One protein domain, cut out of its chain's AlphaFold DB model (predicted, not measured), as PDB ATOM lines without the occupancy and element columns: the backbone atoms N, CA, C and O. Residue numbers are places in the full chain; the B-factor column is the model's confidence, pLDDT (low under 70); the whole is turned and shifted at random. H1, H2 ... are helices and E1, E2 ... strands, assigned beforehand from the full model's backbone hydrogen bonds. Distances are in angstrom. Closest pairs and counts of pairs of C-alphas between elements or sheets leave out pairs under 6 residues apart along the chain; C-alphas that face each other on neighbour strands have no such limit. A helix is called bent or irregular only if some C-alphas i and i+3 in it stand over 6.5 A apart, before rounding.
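Overview. This is residues 54 to 169 of the 173 residues of an uncharacterized protein of Gammaproteobacteria bacterium (UniProt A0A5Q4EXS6). Eight antiparallel strands, E1 to E8, ring round into a small closed barrel, and between E2 and E3 the chain makes an excursion away from it with the helix H1, whose far end sticks out with residues 88 to 94. A short helix, H2, packs on the outside of the barrel over E2. The 116 printed residues hold two named helices and eight named strands in the order E1 E2 H1 E3 E4 E5 E6 E7 E8 H2, and the class is mixed, helices and strands. The whole is only just compact, close to loose, with a radius of gyration of the C-alphas of 15.7 A and spans of 49 by 34 by 20 A.

Along the chain. Find C-alpha 54 at (-49.996, -24.546, 24.874); E1 runs from there to residue 59, 16.5 A. E2 follows at residues 69 to 73. Look next at C-alpha 78 at (-54.837, -39.619, 11.755), where H1 begins; it runs 24.2 A to residue 93. H1 is neither bent nor irregular, but only just: C-alphas 89 and 92 are 6.4 A apart. E3, residues 99 to 108, measures 27.8 A, and E4, residues 114 to 125, measures 26.8 A and bends by 81 degrees at residue 117. Three short strands come next: E5 at 130 to 133, E6 at 136 to 139 and E7 at 144 to 147. E8, residues 152 to 159, spans 20.3 A, and H2, residues 161 to 167, ends at C-alpha 167 at (-63.052, -17.393, 27.022).

Arrangement. Go round the barrel by its backbone atoms within hydrogen-bond range: E1 and E2, a hairpin, have N 57 and O 69 at 2.8 A; E2 and E3 have N 72 and O 104 at 2.9 A. E3 to E8 form a meander, each strand the antiparallel neighbour of the one before, with N 103 and O 120 at 2.8 A, N 123 and O 132 at 2.8 A, N 131 and O 138 at 2.9 A, N 137 and O 146 at 2.9 A, and N 153 and O 145 at 2.8 A. N 56 and O 157, 2.9 A, lie between E1 and E8, where the ring closes. H1 is not on the barrel. H2 is on it, outside, at a height over the sheet of 9.3 A; on the local plane it runs slantwise to E2 at 49 degrees. The closest C-alphas of H2 and E1 are those of Gly 161 and Phe 54, 5.2 A. Every O i to N i+4 pair is within range in H2, and 10 of 12 in H1.

Size, cuts and confidence. The C-alphas of Phe 93 and Asp 111 are the two farthest apart, 51.5 A. The printed part has no cut, and no link is long. The mean pLDDT of the printed part is 76.5; look for values under 70 at residues 61 to 65, 75 to 98, 161 to 163 and 166 to 169.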
ATOM      1  N   PHE A  54     -49.992 -25.987  25.044       85.06
ATOM      2  CA  PHE A  54     -49.996 -24.546  24.874       85.06
ATOM      3  C   PHE A  54     -48.816 -23.918  25.604       85.06
ATOM      4  O   PHE A  54     -48.486 -24.316  26.727       85.06
ATOM      5  N   ALA A  55     -48.204 -22.924  24.969       87.56
ATOM      6  CA  ALA A  55     -47.168 -22.099  25.567       87.56
ATOM      7  C   ALA A  55     -47.461 -20.625  25.284       87.56
ATOM      8  O   ALA A  55     -47.688 -20.250  24.137       87.56
ATOM      9  N   LEU A  56     -47.465 -19.802  26.328       89.62
ATOM     10  CA  LEU A  56     -47.550 -18.353  26.203       89.62
ATOM     11  C   LEU A  56     -46.134 -17.791  26.217       89.62
ATOM     12  O   LEU A  56     -45.413 -17.997  27.192       89.62
ATOM     13  N   CYS A  57     -45.752 -17.103  25.150       90.81
ATOM     14  CA  CYS A  57     -44.476 -16.418  25.029       90.81
ATOM     15  C   CYS A  57     -44.679 -14.917  25.188       90.81
ATOM     16  O   CYS A  57     -45.426 -14.297  24.430       90.81
ATOM     17  N   GLU A  58     -43.996 -14.344  26.171       91.75
ATOM     18  CA  GLU A  58     -44.006 -12.916  26.450       91.75
ATOM     19  C   GLU A  58     -42.641 -12.318  26.094       91.75
ATOM     20  O   GLU A  58     -41.606 -12.927  26.390       91.75
ATOM     21  N   PRO A  59     -42.610 -11.148  25.436       91.69
ATOM     22  CA  PRO A  59     -41.364 -10.478  25.103       91.69
ATOM     23  C   PRO A  59     -40.651  -9.986  26.367       91.69
ATOM     24  O   PRO A  59     -41.284  -9.564  27.337       91.69
ATOM     25  N   ASP A  60     -39.320  -9.965  26.337       87.56
ATOM     26  CA  ASP A  60     -38.542  -9.344  27.408       87.56
ATOM     27  C   ASP A  60     -38.812  -7.829  27.455       87.56
ATOM     28  O   ASP A  60     -39.061  -7.182  26.430       87.56
ATOM     29  N   ALA A  61     -38.704  -7.228  28.644       68.25
ATOM     30  CA  ALA A  61     -38.794  -5.780  28.819       68.25
ATOM     31  C   ALA A  61     -37.624  -5.083  28.087       68.25
ATOM     32  O   ALA A  61     -36.538  -4.912  28.637       68.25
ATOM     33  N   GLY A  62     -37.840  -4.721  26.819       62.50
ATOM     34  CA  GLY A  62     -36.814  -4.209  25.902       62.50
ATOM     35  C   GLY A  62     -36.776  -4.894  24.529       62.50
ATOM     36  O   GLY A  62     -36.009  -4.468  23.670       62.50
ATOM     37  N   GLY A  63     -37.613  -5.911  24.296       56.62
ATOM     38  CA  GLY A  63     -37.693  -6.704  23.065       56.62
ATOM     39  C   GLY A  63     -38.204  -5.987  21.802       56.62
ATOM     40  O   GLY A  63     -38.425  -6.653  20.798       56.62
ATOM     41  N   GLY A  64     -38.361  -4.658  21.803       60.88
ATOM     42  CA  GLY A  64     -38.874  -3.895  20.652       60.88
ATOM     43  C   GLY A  64     -40.368  -4.131  20.384       60.88
ATOM     44  O   GLY A  64     -41.121  -4.377  21.321       60.88
ATOM     45  N   ASP A  65     -40.787  -4.076  19.113       65.81
ATOM     46  CA  ASP A  65     -42.179  -4.284  18.646       65.81
ATOM     47  C   ASP A  65     -42.624  -5.767  18.659       65.81
ATOM     48  O   ASP A  65     -43.522  -6.176  17.922       65.81
ATOM     49  N   VAL A  66     -41.968  -6.617  19.455       77.12
ATOM     50  CA  VAL A  66     -42.331  -8.034  19.573       77.12
ATOM     51  C   VAL A  66     -43.551  -8.150  20.481       77.12
ATOM     52  O   VAL A  66     -43.529  -7.709  21.627       77.12
ATOM     53  N   HIS A  67     -44.622  -8.745  19.963       83.62
ATOM     54  CA  HIS A  67     -45.855  -8.977  20.707       83.62
ATOM     55  C   HIS A  67     -45.850 -10.344  21.395       83.62
ATOM     56  O   HIS A  67     -45.113 -11.248  21.002       83.62
ATOM     57  N   ALA A  68     -46.694 -10.490  22.417       86.00
ATOM     58  CA  ALA A  68     -46.944 -11.786  23.032       86.00
ATOM     59  C   ALA A  68     -47.572 -12.752  22.015       86.00
ATOM     60  O   ALA A  68     -48.423 -12.358  21.213       86.00
ATOM     61  N   VAL A  69     -47.164 -14.018  22.075       89.56
ATOM     62  CA  VAL A  69     -47.644 -15.077  21.182       89.56
ATOM     63  C   VAL A  69     -48.090 -16.261  22.018       89.56
ATOM     64  O   VAL A  69     -47.332 -16.769  22.842       89.56
ATOM     65  N   LEU A  70     -49.307 -16.735  21.779       86.62
ATOM     66  CA  LEU A  70     -49.767 -18.011  22.309       86.62
ATOM     67  C   LEU A  70     -49.556 -19.078  21.232       86.62
ATOM     68  O   LEU A  70     -50.147 -19.019  20.153       86.62
ATOM     69  N   LEU A  71     -48.695 -20.049  21.523       86.19
ATOM     70  CA  LEU A  71     -48.456 -21.209  20.675       86.19
ATOM     71  C   LEU A  71     -49.379 -22.345  21.096       86.19
ATOM     72  O   LEU A  71     -49.371 -22.757  22.254       86.19
ATOM     73  N   HIS A  72     -50.106 -22.902  20.133       87.38
ATOM     74  CA  HIS A  72     -50.887 -24.126  20.286       87.38
ATOM     75  C   HIS A  72     -50.297 -25.220  19.406       87.38
ATOM     76  O   HIS A  72     -50.442 -25.195  18.185       87.38
ATOM     77  N   VAL A  73     -49.628 -26.195  20.014       82.56
ATOM     78  CA  VAL A  73     -49.141 -27.381  19.303       82.56
ATOM     79  C   VAL A  73     -50.275 -28.393  19.229       82.56
ATOM     80  O   VAL A  73     -50.748 -28.889  20.255       82.56
ATOM     81  N   GLN A  74     -50.709 -28.693  18.007       76.44
ATOM     82  CA  GLN A  74     -51.817 -29.603  17.756       76.44
ATOM     83  C   GLN A  74     -51.393 -31.068  17.937       76.44
ATOM     84  O   GLN A  74     -50.221 -31.434  17.780       76.44
ATOM     85  N   SER A  75     -52.375 -31.919  18.237       69.06
ATOM     86  CA  SER A  75     -52.195 -33.371  18.217       69.06
ATOM     87  C   SER A  75     -51.907 -33.876  16.795       69.06
ATOM     88  O   SER A  75     -52.239 -33.227  15.800       69.06
ATOM     89  N   LEU A  76     -51.270 -35.046  16.673       61.28
ATOM     90  CA  LEU A  76     -51.016 -35.635  15.363       61.28
ATOM     91  C   LEU A  76     -52.328 -36.114  14.733       61.28
ATOM     92  O   LEU A  76     -53.003 -37.011  15.252       61.28
ATOM     93  N   ASN A  77     -52.637 -35.585  13.551       58.59
ATOM     94  CA  ASN A  77     -53.791 -36.017  12.767       58.59
ATOM     95  C   ASN A  77     -53.664 -37.500  12.366       58.59
ATOM     96  O   ASN A  77     -52.564 -38.033  12.238       58.59
ATOM     97  N   PHE A  78     -54.783 -38.183  12.102       47.56
ATOM     98  CA  PHE A  78     -54.837 -39.619  11.755       47.56
ATOM     99  C   PHE A  78     -53.809 -40.059  10.683       47.56
ATOM    100  O   PHE A  78     -53.209 -41.129  10.773       47.56
ATOM    101  N   TRP A  79     -53.518 -39.209   9.694       45.62
ATOM    102  CA  TRP A  79     -52.486 -39.472   8.679       45.62
ATOM    103  C   TRP A  79     -51.053 -39.349   9.201       45.62
ATOM    104  O   TRP A  79     -50.177 -40.105   8.781       45.62
ATOM    105  N   GLN A  80     -50.812 -38.441  10.144       51.09
ATOM    106  CA  GLN A  80     -49.552 -38.377  10.877       51.09
ATOM    107  C   GLN A  80     -49.409 -39.580  11.815       51.09
ATOM    108  O   GLN A  80     -48.309 -40.112  11.902       51.09
ATOM    109  N   GLN A  81     -50.506 -40.096  12.390       49.91
ATOM    110  CA  GLN A  81     -50.505 -41.353  13.155       49.91
ATOM    111  C   GLN A  81     -50.082 -42.557  12.290       49.91
ATOM    112  O   GLN A  81     -49.227 -43.350  12.696       49.91
ATOM    113  N   ILE A  82     -50.586 -42.655  11.053       56.12
ATOM    114  CA  ILE A  82     -50.128 -43.653  10.064       56.12
ATOM    115  C   ILE A  82     -48.661 -43.408   9.669       56.12
ATOM    116  O   ILE A  82     -47.879 -44.353   9.530       56.12
ATOM    117  N   GLY A  83     -48.256 -42.142   9.545       54.56
ATOM    118  CA  GLY A  83     -46.865 -41.736   9.358       54.56
ATOM    119  C   GLY A  83     -45.947 -42.196  10.495       54.56
ATOM    120  O   GLY A  83     -44.840 -42.663  10.221       54.56
ATOM    121  N   THR A  84     -46.410 -42.158  11.750       51.59
ATOM    122  CA  THR A  84     -45.690 -42.713  12.907       51.59
ATOM    123  C   THR A  84     -45.535 -44.225  12.819       51.59
ATOM    124  O   THR A  84     -44.458 -44.707  13.135       51.59
ATOM    125  N   ILE A  85     -46.524 -44.977  12.317       56.53
ATOM    126  CA  ILE A  85     -46.400 -46.434  12.095       56.53
ATOM    127  C   ILE A  85     -45.317 -46.735  11.041       56.53
ATOM    128  O   ILE A  85     -44.454 -47.589  11.250       56.53
ATOM    129  N   TRP A  86     -45.293 -45.984   9.936       50.62
ATOM    130  CA  TRP A  86     -44.242 -46.084   8.910       50.62
ATOM    131  C   TRP A  86     -42.868 -45.604   9.395       50.62
ATOM    132  O   TRP A  86     -41.827 -46.118   8.985       50.62
ATOM    133  N   SER A  87     -42.846 -44.602  10.269       52.03
ATOM    134  CA  SER A  87     -41.660 -44.174  11.009       52.03
ATOM    135  C   SER A  87     -41.169 -45.289  11.935       52.03
ATOM    136  O   SER A  87     -39.972 -45.554  11.953       52.03
ATOM    137  N   TRP A  88     -42.062 -45.995  12.629       50.34
ATOM    138  CA  TRP A  88     -41.727 -47.094  13.535       50.34
ATOM    139  C   TRP A  88     -41.132 -48.297  12.783       50.34
ATOM    140  O   TRP A  88     -40.132 -48.868  13.202       50.34
ATOM    141  N   LEU A  89     -41.647 -48.611  11.589       53.25
ATOM    142  CA  LEU A  89     -41.033 -49.583  10.669       53.25
ATOM    143  C   LEU A  89     -39.614 -49.178  10.218       53.25
ATOM    144  O   LEU A  89     -38.777 -50.043   9.971       53.25
ATOM    145  N   ARG A  90     -39.313 -47.874  10.159       49.72
ATOM    146  CA  ARG A  90     -37.955 -47.346   9.924       49.72
ATOM    147  C   ARG A  90     -37.108 -47.236  11.206       49.72
ATOM    148  O   ARG A  90     -35.887 -47.130  11.099       49.72
ATOM    149  N   HIS A  91     -37.714 -47.291  12.398       46.62
ATOM    150  CA  HIS A  91     -37.047 -47.169  13.708       46.62
ATOM    151  C   HIS A  91     -36.230 -48.397  14.119       46.62
ATOM    152  O   HIS A  91     -35.422 -48.292  15.035       46.62
ATOM    153  N   LEU A  92     -36.342 -49.532  13.422       50.88
ATOM    154  CA  LEU A  92     -35.397 -50.641  13.615       50.88
ATOM    155  C   LEU A  92     -33.940 -50.255  13.269       50.88
ATOM    156  O   LEU A  92     -33.031 -51.013  13.595       50.88
ATOM    157  N   PHE A  93     -33.703 -49.090  12.643       48.06
ATOM    158  CA  PHE A  93     -32.389 -48.701  12.122       48.06
ATOM    159  C   PHE A  93     -31.934 -47.250  12.407       48.06
ATOM    160  O   PHE A  93     -30.898 -46.858  11.872       48.06
ATOM    161  N   ALA A  94     -32.636 -46.427  13.204       43.31
ATOM    162  CA  ALA A  94     -32.194 -45.038  13.442       43.31
ATOM    163  C   ALA A  94     -32.611 -44.442  14.807       43.31
ATOM    164  O   ALA A  94     -33.721 -44.712  15.264       43.31
ATOM    165  N   PRO A  95     -31.755 -43.604  15.437       48.91
ATOM    166  CA  PRO A  95     -32.032 -42.941  16.716       48.91
ATOM    167  C   PRO A  95     -33.085 -41.822  16.609       48.91
ATOM    168  O   PRO A  95     -33.401 -41.356  15.512       48.91
ATOM    169  N   VAL A  96     -33.601 -41.426  17.785       53.53
ATOM    170  CA  VAL A  96     -34.647 -40.415  18.044       53.53
ATOM    171  C   VAL A  96     -34.538 -39.240  17.072       53.53
ATOM    172  O   VAL A  96     -33.528 -38.537  17.054       53.53
ATOM    173  N   ARG A  97     -35.564 -39.053  16.234       58.88
ATOM    174  CA  ARG A  97     -35.618 -37.968  15.249       58.88
ATOM    175  C   ARG A  97     -36.468 -36.796  15.739       58.88
ATOM    176  O   ARG A  97     -37.397 -37.028  16.510       58.88
ATOM    177  N   PRO A  98     -36.203 -35.581  15.225       67.19
ATOM    178  CA  PRO A  98     -37.106 -34.449  15.372       67.19
ATOM    179  C   PRO A  98     -38.504 -34.794  14.847       67.19
ATOM    180  O   PRO A  98     -38.655 -35.381  13.769       67.19
ATOM    181  N   GLU A  99     -39.518 -34.438  15.624       74.38
ATOM    182  CA  GLU A  99     -40.925 -34.622  15.292       74.38
ATOM    183  C   GLU A  99     -41.474 -33.334  14.677       74.38
ATOM    184  O   GLU A  99     -41.162 -32.241  15.133       74.38
ATOM    185  N   THR A 100     -42.285 -33.425  13.625       77.69
ATOM    186  CA  THR A 100     -42.935 -32.242  13.039       77.69
ATOM    187  C   THR A 100     -44.408 -32.231  13.407       77.69
ATOM    188  O   THR A 100     -45.110 -33.204  13.127       77.69
ATOM    189  N   ARG A 101     -44.882 -31.121  13.976       77.31
ATOM    190  CA  ARG A 101     -46.283 -30.911  14.361       77.31
ATOM    191  C   ARG A 101     -46.849 -29.646  13.742       77.31
ATOM    192  O   ARG A 101     -46.109 -28.720  13.421       77.31
ATOM    193  N   THR A 102     -48.163 -29.624  13.566       83.31
ATOM    194  CA  THR A 102     -48.860 -28.381  13.240       83.31
ATOM    195  C   THR A 102     -48.907 -27.512  14.493       83.31
ATOM    196  O   THR A 102     -49.224 -28.007  15.576       83.31
ATOM    197  N   VAL A 103     -48.569 -26.236  14.348       85.00
ATOM    198  CA  VAL A 103     -48.678 -25.224  15.397       85.00
ATOM    199  C   VAL A 103     -49.580 -24.101  14.909       85.00
ATOM    200  O   VAL A 103     -49.444 -23.644  13.776       85.00
ATOM    201  N   THR A 104     -50.494 -23.652  15.756       87.69
ATOM    202  CA  THR A 104     -51.279 -22.442  15.514       87.69
ATOM    203  C   THR A 104     -50.740 -21.335  16.408       87.69
ATOM    204  O   THR A 104     -50.575 -21.526  17.615       87.69
ATOM    205  N   LEU A 105     -50.428 -20.192  15.804       88.56
ATOM    206  CA  LEU A 105     -49.972 -18.994  16.497       88.56
ATOM    207  C   LEU A 105     -51.164 -18.068  16.703       88.56
ATOM    208  O   LEU A 105     -51.897 -17.782  15.751       88.56
ATOM    209  N   TYR A 106     -51.330 -17.578  17.926       88.81
ATOM    210  CA  TYR A 106     -52.347 -16.596  18.271       88.81
ATOM    211  C   TYR A 106     -51.699 -15.320  18.790       88.81
ATOM    212  O   TYR A 106     -50.726 -15.372  19.546       88.81
ATOM    213  N   HIS A 107     -52.277 -14.181  18.421       89.62
ATOM    214  CA  HIS A 107     -51.942 -12.875  18.981       89.62
ATOM    215  C   HIS A 107     -53.094 -12.359  19.848       89.62
ATOM    216  O   HIS A 107     -54.246 -12.737  19.602       89.62
ATOM    217  N   PRO A 108     -52.803 -11.497  20.836       85.62
ATOM    218  CA  PRO A 108     -53.847 -10.824  21.590       85.62
ATOM    219  C   PRO A 108     -54.703  -9.970  20.647       85.62
ATOM    220  O   PRO A 108     -54.172  -9.226  19.816       85.62
ATOM    221  N   ASP A 109     -56.022 -10.097  20.760       84.44
ATOM    222  CA  ASP A 109     -56.970  -9.234  20.056       84.44
ATOM    223  C   ASP A 109     -57.274  -7.953  20.859       84.44
ATOM    224  O   ASP A 109     -56.749  -7.728  21.954       84.44
ATOM    225  N   ALA A 110     -58.091  -7.066  20.287       80.75
ATOM    226  CA  ALA A 110     -58.446  -5.793  20.916       80.75
ATOM    227  C   ALA A 110     -59.369  -5.946  22.139       80.75
ATOM    228  O   ALA A 110     -59.426  -5.036  22.968       80.75
ATOM    229  N   ASP A 111     -60.057  -7.080  22.257       78.38
ATOM    230  CA  ASP A 111     -61.060  -7.367  23.281       78.38
ATOM    231  C   ASP A 111     -60.472  -8.192  24.446       78.38
ATOM    232  O   ASP A 111     -61.174  -8.549  25.393       78.38
ATOM    233  N   GLY A 112     -59.157  -8.449  24.420       76.06
ATOM    234  CA  GLY A 112     -58.434  -9.208  25.442       76.06
ATOM    235  C   GLY A 112     -58.470 -10.726  25.241       76.06
ATOM    236  O   GLY A 112     -58.020 -11.466  26.118       76.06
ATOM    237  N   GLY A 113     -58.990 -11.189  24.104       84.12
ATOM    238  CA  GLY A 113     -58.946 -12.569  23.646       84.12
ATOM    239  C   GLY A 113     -57.703 -12.882  22.809       84.12
ATOM    240  O   GLY A 113     -56.737 -12.119  22.745       84.12
ATOM    241  N   TRP A 114     -57.725 -14.053  22.174       86.62
ATOM    242  CA  TRP A 114     -56.641 -14.569  21.341       86.62
ATOM    243  C   TRP A 114     -57.174 -14.912  19.952       86.62
ATOM    244  O   TRP A 114     -58.028 -15.790  19.810       86.62
ATOM    245  N   ALA A 115     -56.629 -14.266  18.922       85.94
ATOM    246  CA  ALA A 115     -57.010 -14.491  17.532       85.94
ATOM    247  C   ALA A 115     -55.913 -15.263  16.778       85.94
ATOM    248  O   ALA A 115     -54.735 -14.906  16.889       85.94
ATOM    249  N   PRO A 116     -56.261 -16.308  16.001       87.75
ATOM    250  CA  PRO A 116     -55.279 -17.058  15.228       87.75
ATOM    251  C   PRO A 116     -54.720 -16.183  14.103       87.75
ATOM    252  O   PRO A 116     -55.475 -15.601  13.323       87.75
ATOM    253  N   VAL A 117     -53.394 -16.116  13.998       86.94
ATOM    254  CA  VAL A 117     -52.696 -15.321  12.974       86.94
ATOM    255  C   VAL A 117     -51.975 -16.180  11.944       86.94
ATOM    256  O   VAL A 117     -51.820 -15.754  10.801       86.94
ATOM    257  N   ALA A 118     -51.562 -17.392  12.321       85.06
ATOM    258  CA  ALA A 118     -50.883 -18.317  11.423       85.06
ATOM    259  C   ALA A 118     -51.079 -19.776  11.853       85.06
ATOM    260  O   ALA A 118     -51.186 -20.082  13.040       85.06
ATOM    261  N   GLU A 119     -51.072 -20.676  10.872       86.88
ATOM    262  CA  GLU A 119     -50.932 -22.116  11.077       86.88
ATOM    263  C   GLU A 119     -49.676 -22.586  10.342       86.88
ATOM    264  O   GLU A 119     -49.532 -22.400   9.132       86.88
ATOM    265  N   GLU A 120     -48.748 -23.176  11.085       86.00
ATOM    266  CA  GLU A 120     -47.408 -23.486  10.612       86.00
ATOM    267  C   GLU A 120     -46.969 -24.887  11.035       86.00
ATOM    268  O   GLU A 120     -47.663 -25.610  11.751       86.00
ATOM    269  N   ARG A 121     -45.790 -25.303  10.565       85.31
ATOM    270  CA  ARG A 121     -45.165 -26.558  10.986       85.31
ATOM    271  C   ARG A 121     -44.032 -26.259  11.952       85.31
ATOM    272  O   ARG A 121     -43.011 -25.719  11.535       85.31
ATOM    273  N   ALA A 122     -44.208 -26.669  13.200       85.06
ATOM    274  CA  ALA A 122     -43.157 -26.663  14.199       85.06
ATOM    275  C   ALA A 122     -42.357 -27.969  14.154       85.06
ATOM    276  O   ALA A 122     -42.910 -29.048  13.922       85.06
ATOM    277  N   VAL A 123     -41.053 -27.877  14.390       85.12
ATOM    278  CA  VAL A 123     -40.163 -29.023  14.561       85.12
ATOM    279  C   VAL A 123     -39.775 -29.104  16.031       85.12
ATOM    280  O   VAL A 123     -39.112 -28.222  16.563       85.12
ATOM    281  N   LEU A 124     -40.207 -30.173  16.686       80.62
ATOM    282  CA  LEU A 124     -39.856 -30.507  18.055       80.62
ATOM    283  C   LEU A 124     -38.615 -31.399  17.993       80.62
ATOM    284  O   LEU A 124     -38.696 -32.587  17.670       80.62
ATOM    285  N   ASP A 125     -37.451 -30.819  18.259       78.62
ATOM    286  CA  ASP A 125     -36.192 -31.548  18.319       78.62
ATOM    287  C   ASP A 125     -35.888 -31.955  19.763       78.62
ATOM    288  O   ASP A 125     -35.433 -31.173  20.599       78.62
ATOM    289  N   LEU A 126     -36.133 -33.232  20.049       71.56
ATOM    290  CA  LEU A 126     -35.880 -33.831  21.357       71.56
ATOM    291  C   LEU A 126     -34.384 -33.952  21.679       71.56
ATOM    292  O   LEU A 126     -34.028 -34.050  22.850       71.56
ATOM    293  N   GLY A 127     -33.512 -33.977  20.665       70.81
ATOM    294  CA  GLY A 127     -32.065 -34.094  20.841       70.81
ATOM    295  C   GLY A 127     -31.414 -32.769  21.226       70.81
ATOM    296  O   GLY A 127     -30.542 -32.750  22.092       70.81
ATOM    297  N   SER A 128     -31.858 -31.668  20.614       76.00
ATOM    298  CA  SER A 128     -31.408 -30.308  20.953       76.00
ATOM    299  C   SER A 128     -32.286 -29.610  21.995       76.00
ATOM    300  O   SER A 128     -31.971 -28.500  22.406       76.00
ATOM    301  N   ASN A 129     -33.346 -30.278  22.461       80.50
ATOM    302  CA  ASN A 129     -34.303 -29.756  23.430       80.50
ATOM    303  C   ASN A 129     -34.948 -28.433  22.977       80.50
ATOM    304  O   ASN A 129     -35.123 -27.511  23.771       80.50
ATOM    305  N   ARG A 130     -35.315 -28.359  21.694       87.00
ATOM    306  CA  ARG A 130     -35.770 -27.136  21.030       87.00
ATOM    307  C   ARG A 130     -37.113 -27.330  20.334       87.00
ATOM    308  O   ARG A 130     -37.380 -28.393  19.776       87.00
ATOM    309  N   ILE A 131     -37.937 -26.286  20.336       87.38
ATOM    310  CA  ILE A 131     -39.127 -26.185  19.483       87.38
ATOM    311  C   ILE A 131     -38.868 -25.092  18.454       87.38
ATOM    312  O   ILE A 131     -38.817 -23.916  18.802       87.38
ATOM    313  N   ASP A 132     -38.698 -25.480  17.198       89.69
ATOM    314  CA  ASP A 132     -38.534 -24.562  16.075       89.69
ATOM    315  C   ASP A 132     -39.862 -24.295  15.397       89.69
ATOM    316  O   ASP A 132     -40.606 -25.230  15.107       89.69
ATOM    317  N   TYR A 133     -40.118 -23.047  15.034       88.19
ATOM    318  CA  TYR A 133     -41.197 -22.686  14.126       88.19
ATOM    319  C   TYR A 133     -40.744 -21.527  13.222       88.19
ATOM    320  O   TYR A 133     -39.696 -20.914  13.457       88.19
ATOM    321  N   PRO A 134     -41.437 -21.255  12.108       86.62
ATOM    322  CA  PRO A 134     -41.067 -20.139  11.249       86.62
ATOM    323  C   PRO A 134     -40.943 -18.819  12.032       86.62
ATOM    324  O   PRO A 134     -41.852 -18.380  12.722       86.62
ATOM    325  N   GLY A 135     -39.766 -18.195  11.944       85.38
ATOM    326  CA  GLY A 135     -39.470 -16.914  12.590       85.38
ATOM    327  C   GLY A 135     -38.808 -16.985  13.972       85.38
ATOM    328  O   GLY A 135     -38.142 -16.017  14.337       85.38
ATOM    329  N   ALA A 136     -38.895 -18.097  14.712       91.62
ATOM    330  CA  ALA A 136     -38.342 -18.178  16.069       91.62
ATOM    331  C   ALA A 136     -38.178 -19.619  16.588       91.62
ATOM    332  O   ALA A 136     -38.605 -20.590  15.965       91.62
ATOM    333  N   TRP A 137     -37.548 -19.768  17.749       92.69
ATOM    334  CA  TRP A 137     -37.443 -21.049  18.441       92.69
ATOM    335  C   TRP A 137     -37.475 -20.881  19.961       92.69
ATOM    336  O   TRP A 137     -37.202 -19.805  20.492       92.69
ATOM    337  N   ILE A 138     -37.837 -21.955  20.661       91.31
ATOM    338  CA  ILE A 138     -37.983 -21.989  22.121       91.31
ATOM    339  C   ILE A 138     -37.046 -23.057  22.689       91.31
ATOM    340  O   ILE A 138     -37.088 -24.209  22.241       91.31
ATOM    341  N   ASP A 139     -36.218 -22.688  23.668       89.81
ATOM    342  CA  ASP A 139     -35.468 -23.646  24.485       89.81
ATOM    343  C   ASP A 139     -36.430 -24.314  25.470       89.81
ATOM    344  O   ASP A 139     -37.116 -23.654  26.249       89.81
ATOM    345  N   ARG A 140     -36.523 -25.641  25.443       84.38
ATOM    346  CA  ARG A 140     -37.456 -26.383  26.304       84.38
ATOM    347  C   ARG A 140     -36.936 -26.589  27.722       84.38
ATOM    348  O   ARG A 140     -37.680 -27.064  28.574       84.38
ATOM    349  N   GLY A 141     -35.653 -26.339  27.964       82.88
ATOM    350  CA  GLY A 141     -35.008 -26.541  29.256       82.88
ATOM    351  C   GLY A 141     -35.360 -25.434  30.234       82.88
ATOM    352  O   GLY A 141     -35.631 -25.712  31.402       82.88
ATOM    353  N   ASP A 142     -35.387 -24.197  29.747       86.62
ATOM    354  CA  ASP A 142     -35.680 -23.013  30.549       86.62
ATOM    355  C   ASP A 142     -36.825 -22.154  29.996       86.62
ATOM    356  O   ASP A 142     -37.244 -21.223  30.679       86.62
ATOM    357  N   GLY A 143     -37.366 -22.467  28.814       88.69
ATOM    358  CA  GLY A 143     -38.439 -21.717  28.161       88.69
ATOM    359  C   GLY A 143     -37.966 -20.451  27.444       88.69
ATOM    360  O   GLY A 143     -38.810 -19.649  27.048       88.69
ATOM    361  N   ALA A 144     -36.660 -20.219  27.295       92.50
ATOM    362  CA  ALA A 144     -36.162 -19.019  26.637       92.50
ATOM    363  C   ALA A 144     -36.646 -18.947  25.181       92.50
ATOM    364  O   ALA A 144     -36.567 -19.918  24.423       92.50
ATOM    365  N   TRP A 145     -37.160 -17.781  24.789       93.81
ATOM    366  CA  TRP A 145     -37.659 -17.532  23.442       93.81
ATOM    367  C   TRP A 145     -36.629 -16.757  22.635       93.81
ATOM    368  O   TRP A 145     -36.156 -15.706  23.076       93.81
ATOM    369  N   HIS A 146     -36.294 -17.256  21.451       93.12
ATOM    370  CA  HIS A 146     -35.252 -16.707  20.596       93.12
ATOM    371  C   HIS A 146     -35.761 -16.444  19.180       93.12
ATOM    372  O   HIS A 146     -36.574 -17.200  18.647       93.12
ATOM    373  N   ASP A 147     -35.235 -15.401  18.543       91.62
ATOM    374  CA  ASP A 147     -35.387 -15.217  17.101       91.62
ATOM    375  C   ASP A 147     -34.511 -16.209  16.307       91.62
ATOM    376  O   ASP A 147     -33.723 -16.986  16.863       91.62
ATOM    377  N   GLN A 148     -34.655 -16.215  14.979       88.69
ATOM    378  CA  GLN A 148     -33.871 -17.102  14.108       88.69
ATOM    379  C   GLN A 148     -32.361 -16.829  14.145       88.69
ATOM    380  O   GLN A 148     -31.579 -17.738  13.868       88.69
ATOM    381  N   ASP A 149     -31.951 -15.620  14.532       90.00
ATOM    382  CA  ASP A 149     -30.545 -15.249  14.702       90.00
ATOM    383  C   ASP A 149     -29.987 -15.704  16.068       90.00
ATOM    384  O   ASP A 149     -28.799 -15.539  16.356       90.00
ATOM    385  N   GLY A 150     -30.827 -16.317  16.913       89.25
ATOM    386  CA  GLY A 150     -30.468 -16.858  18.221       89.25
ATOM    387  C   GLY A 150     -30.488 -15.826  19.346       89.25
ATOM    388  O   GLY A 150     -30.145 -16.150  20.487       89.25
ATOM    389  N   ARG A 151     -30.909 -14.590  19.074       91.31
ATOM    390  CA  ARG A 151     -31.049 -13.567  20.107       91.31
ATOM    391  C   ARG A 151     -32.305 -13.855  20.916       91.31
ATOM    392  O   ARG A 151     -33.379 -14.079  20.363       91.31
ATOM    393  N   ARG A 152     -32.168 -13.820  22.241       92.25
ATOM    394  CA  ARG A 152     -33.309 -13.939  23.147       92.25
ATOM    395  C   ARG A 152     -34.233 -12.734  22.967       92.25
ATOM    396  O   ARG A 152     -33.777 -11.592  23.028       92.25
ATOM    397  N   ILE A 153     -35.505 -13.011  22.725       92.88
ATOM    398  CA  ILE A 153     -36.569 -12.022  22.536       92.88
ATOM    399  C   ILE A 153     -37.633 -12.099  23.630       92.88
ATOM    400  O   ILE A 153     -38.432 -11.174  23.754       92.88
ATOM    401  N   GLY A 154     -37.623 -13.156  24.446       92.94
ATOM    402  CA  GLY A 154     -38.546 -13.277  25.561       92.94
ATOM    403  C   GLY A 154     -38.445 -14.586  26.324       92.94
ATOM    404  O   GLY A 154     -37.408 -15.263  26.349       92.94
ATOM    405  N   GLN A 155     -39.567 -14.944  26.934       93.38
ATOM    406  CA  GLN A 155     -39.728 -16.120  27.770       93.38
ATOM    407  C   GLN A 155     -41.079 -16.772  27.487       93.38
ATOM    408  O   GLN A 155     -42.106 -16.099  27.444       93.38
ATOM    409  N   CYS A 156     -41.080 -18.091  27.347       90.81
ATOM    410  CA  CYS A 156     -42.279 -18.894  27.204       90.81
ATOM    411  C   CYS A 156     -42.562 -19.677  28.483       90.81
ATOM    412  O   CYS A 156     -41.652 -20.191  29.141       90.81
ATOM    413  N   VAL A 157     -43.844 -19.791  28.816       88.62
ATOM    414  CA  VAL A 157     -44.336 -20.597  29.932       88.62
ATOM    415  C   VAL A 157     -45.461 -21.507  29.471       88.62
ATOM    416  O   VAL A 157     -46.267 -21.160  28.606       88.62
ATOM    417  N   ALA A 158     -45.518 -22.694  30.063       85.00
ATOM    418  CA  ALA A 158     -46.598 -23.630  29.826       85.00
ATOM    419  C   ALA A 158     -47.914 -23.090  30.395       85.00
ATOM    420  O   ALA A 158     -47.956 -22.670  31.553       85.00
ATOM    421  N   VAL A 159     -48.995 -23.149  29.618       83.50
ATOM    422  CA  VAL A 159     -50.321 -22.689  30.057       83.50
ATOM    423  C   VAL A 159     -51.400 -23.722  29.744       83.50
ATOM    424  O   VAL A 159     -51.267 -24.520  28.817       83.50
ATOM    425  N   ALA A 160     -52.500 -23.694  30.498       79.50
ATOM    426  CA  ALA A 160     -53.729 -24.403  30.149       79.50
ATOM    427  C   ALA A 160     -54.496 -23.584  29.093       79.50
ATOM    428  O   ALA A 160     -55.458 -22.880  29.388       79.50
ATOM    429  N   GLY A 161     -54.002 -23.587  27.852       68.00
ATOM    430  CA  GLY A 161     -54.474 -22.657  26.820       68.00
ATOM    431  C   GLY A 161     -55.908 -22.890  26.336       68.00
ATOM    432  O   GLY A 161     -56.502 -21.977  25.769       68.00
ATOM    433  N   ARG A 162     -56.515 -24.054  26.605       69.62
ATOM    434  CA  ARG A 162     -57.922 -24.305  26.253       69.62
ATOM    435  C   ARG A 162     -58.880 -23.360  26.986       69.62
ATOM    436  O   ARG A 162     -59.865 -22.913  26.398       69.62
ATOM    437  N   ASP A 163     -58.561 -22.988  28.221       69.94
ATOM    438  CA  ASP A 163     -59.345 -22.015  28.985       69.94
ATOM    439  C   ASP A 163     -59.194 -20.598  28.398       69.94
ATOM    440  O   ASP A 163     -60.163 -19.845  28.329       69.94
ATOM    441  N   LEU A 164     -58.007 -20.265  27.874       73.19
ATOM    442  CA  LEU A 164     -57.733 -18.977  27.222       73.19
ATOM    443  C   LEU A 164     -58.474 -18.829  25.887       73.19
ATOM    444  O   LEU A 164     -58.955 -17.745  25.568       73.19
ATOM    445  N   LEU A 165     -58.583 -19.915  25.117       73.38
ATOM    446  CA  LEU A 165     -59.293 -19.921  23.833       73.38
ATOM    447  C   LEU A 165     -60.813 -20.076  23.978       73.38
ATOM    448  O   LEU A 165     -61.559 -19.654  23.102       73.38
ATOM    449  N   SER A 166     -61.305 -20.692  25.058       63.59
ATOM    450  CA  SER A 166     -62.753 -20.815  25.286       63.59
ATOM    451  C   SER A 166     -63.369 -19.509  25.789       63.59
ATOM    452  O   SER A 166     -64.490 -19.187  25.391       63.59
ATOM    453  N   ALA A 167     -62.624 -18.714  26.564       58.84
ATOM    454  CA  ALA A 167     -63.052 -17.393  27.022       58.84
ATOM    455  C   ALA A 167     -63.286 -16.384  25.878       58.84
ATOM    456  O   ALA A 167     -64.173 -15.546  25.991       58.84
ATOM    457  N   SER A 168     -62.560 -16.484  24.757       54.62
ATOM    458  CA  SER A 168     -62.798 -15.621  23.587       54.62
ATOM    459  C   SER A 168     -64.021 -16.034  22.755       54.62
ATOM    460  O   SER A 168     -64.522 -15.247  21.959       54.62
ATOM    461  N   SER A 169     -64.538 -17.256  22.941       52.97
ATOM    462  CA  SER A 169     -65.679 -17.787  22.175       52.97
ATOM    463  C   SER A 169     -67.056 -17.510  22.794       52.97
ATOM    464  O   SER A 169     -68.072 -17.761  22.148       52.97
TER     465      SER A 169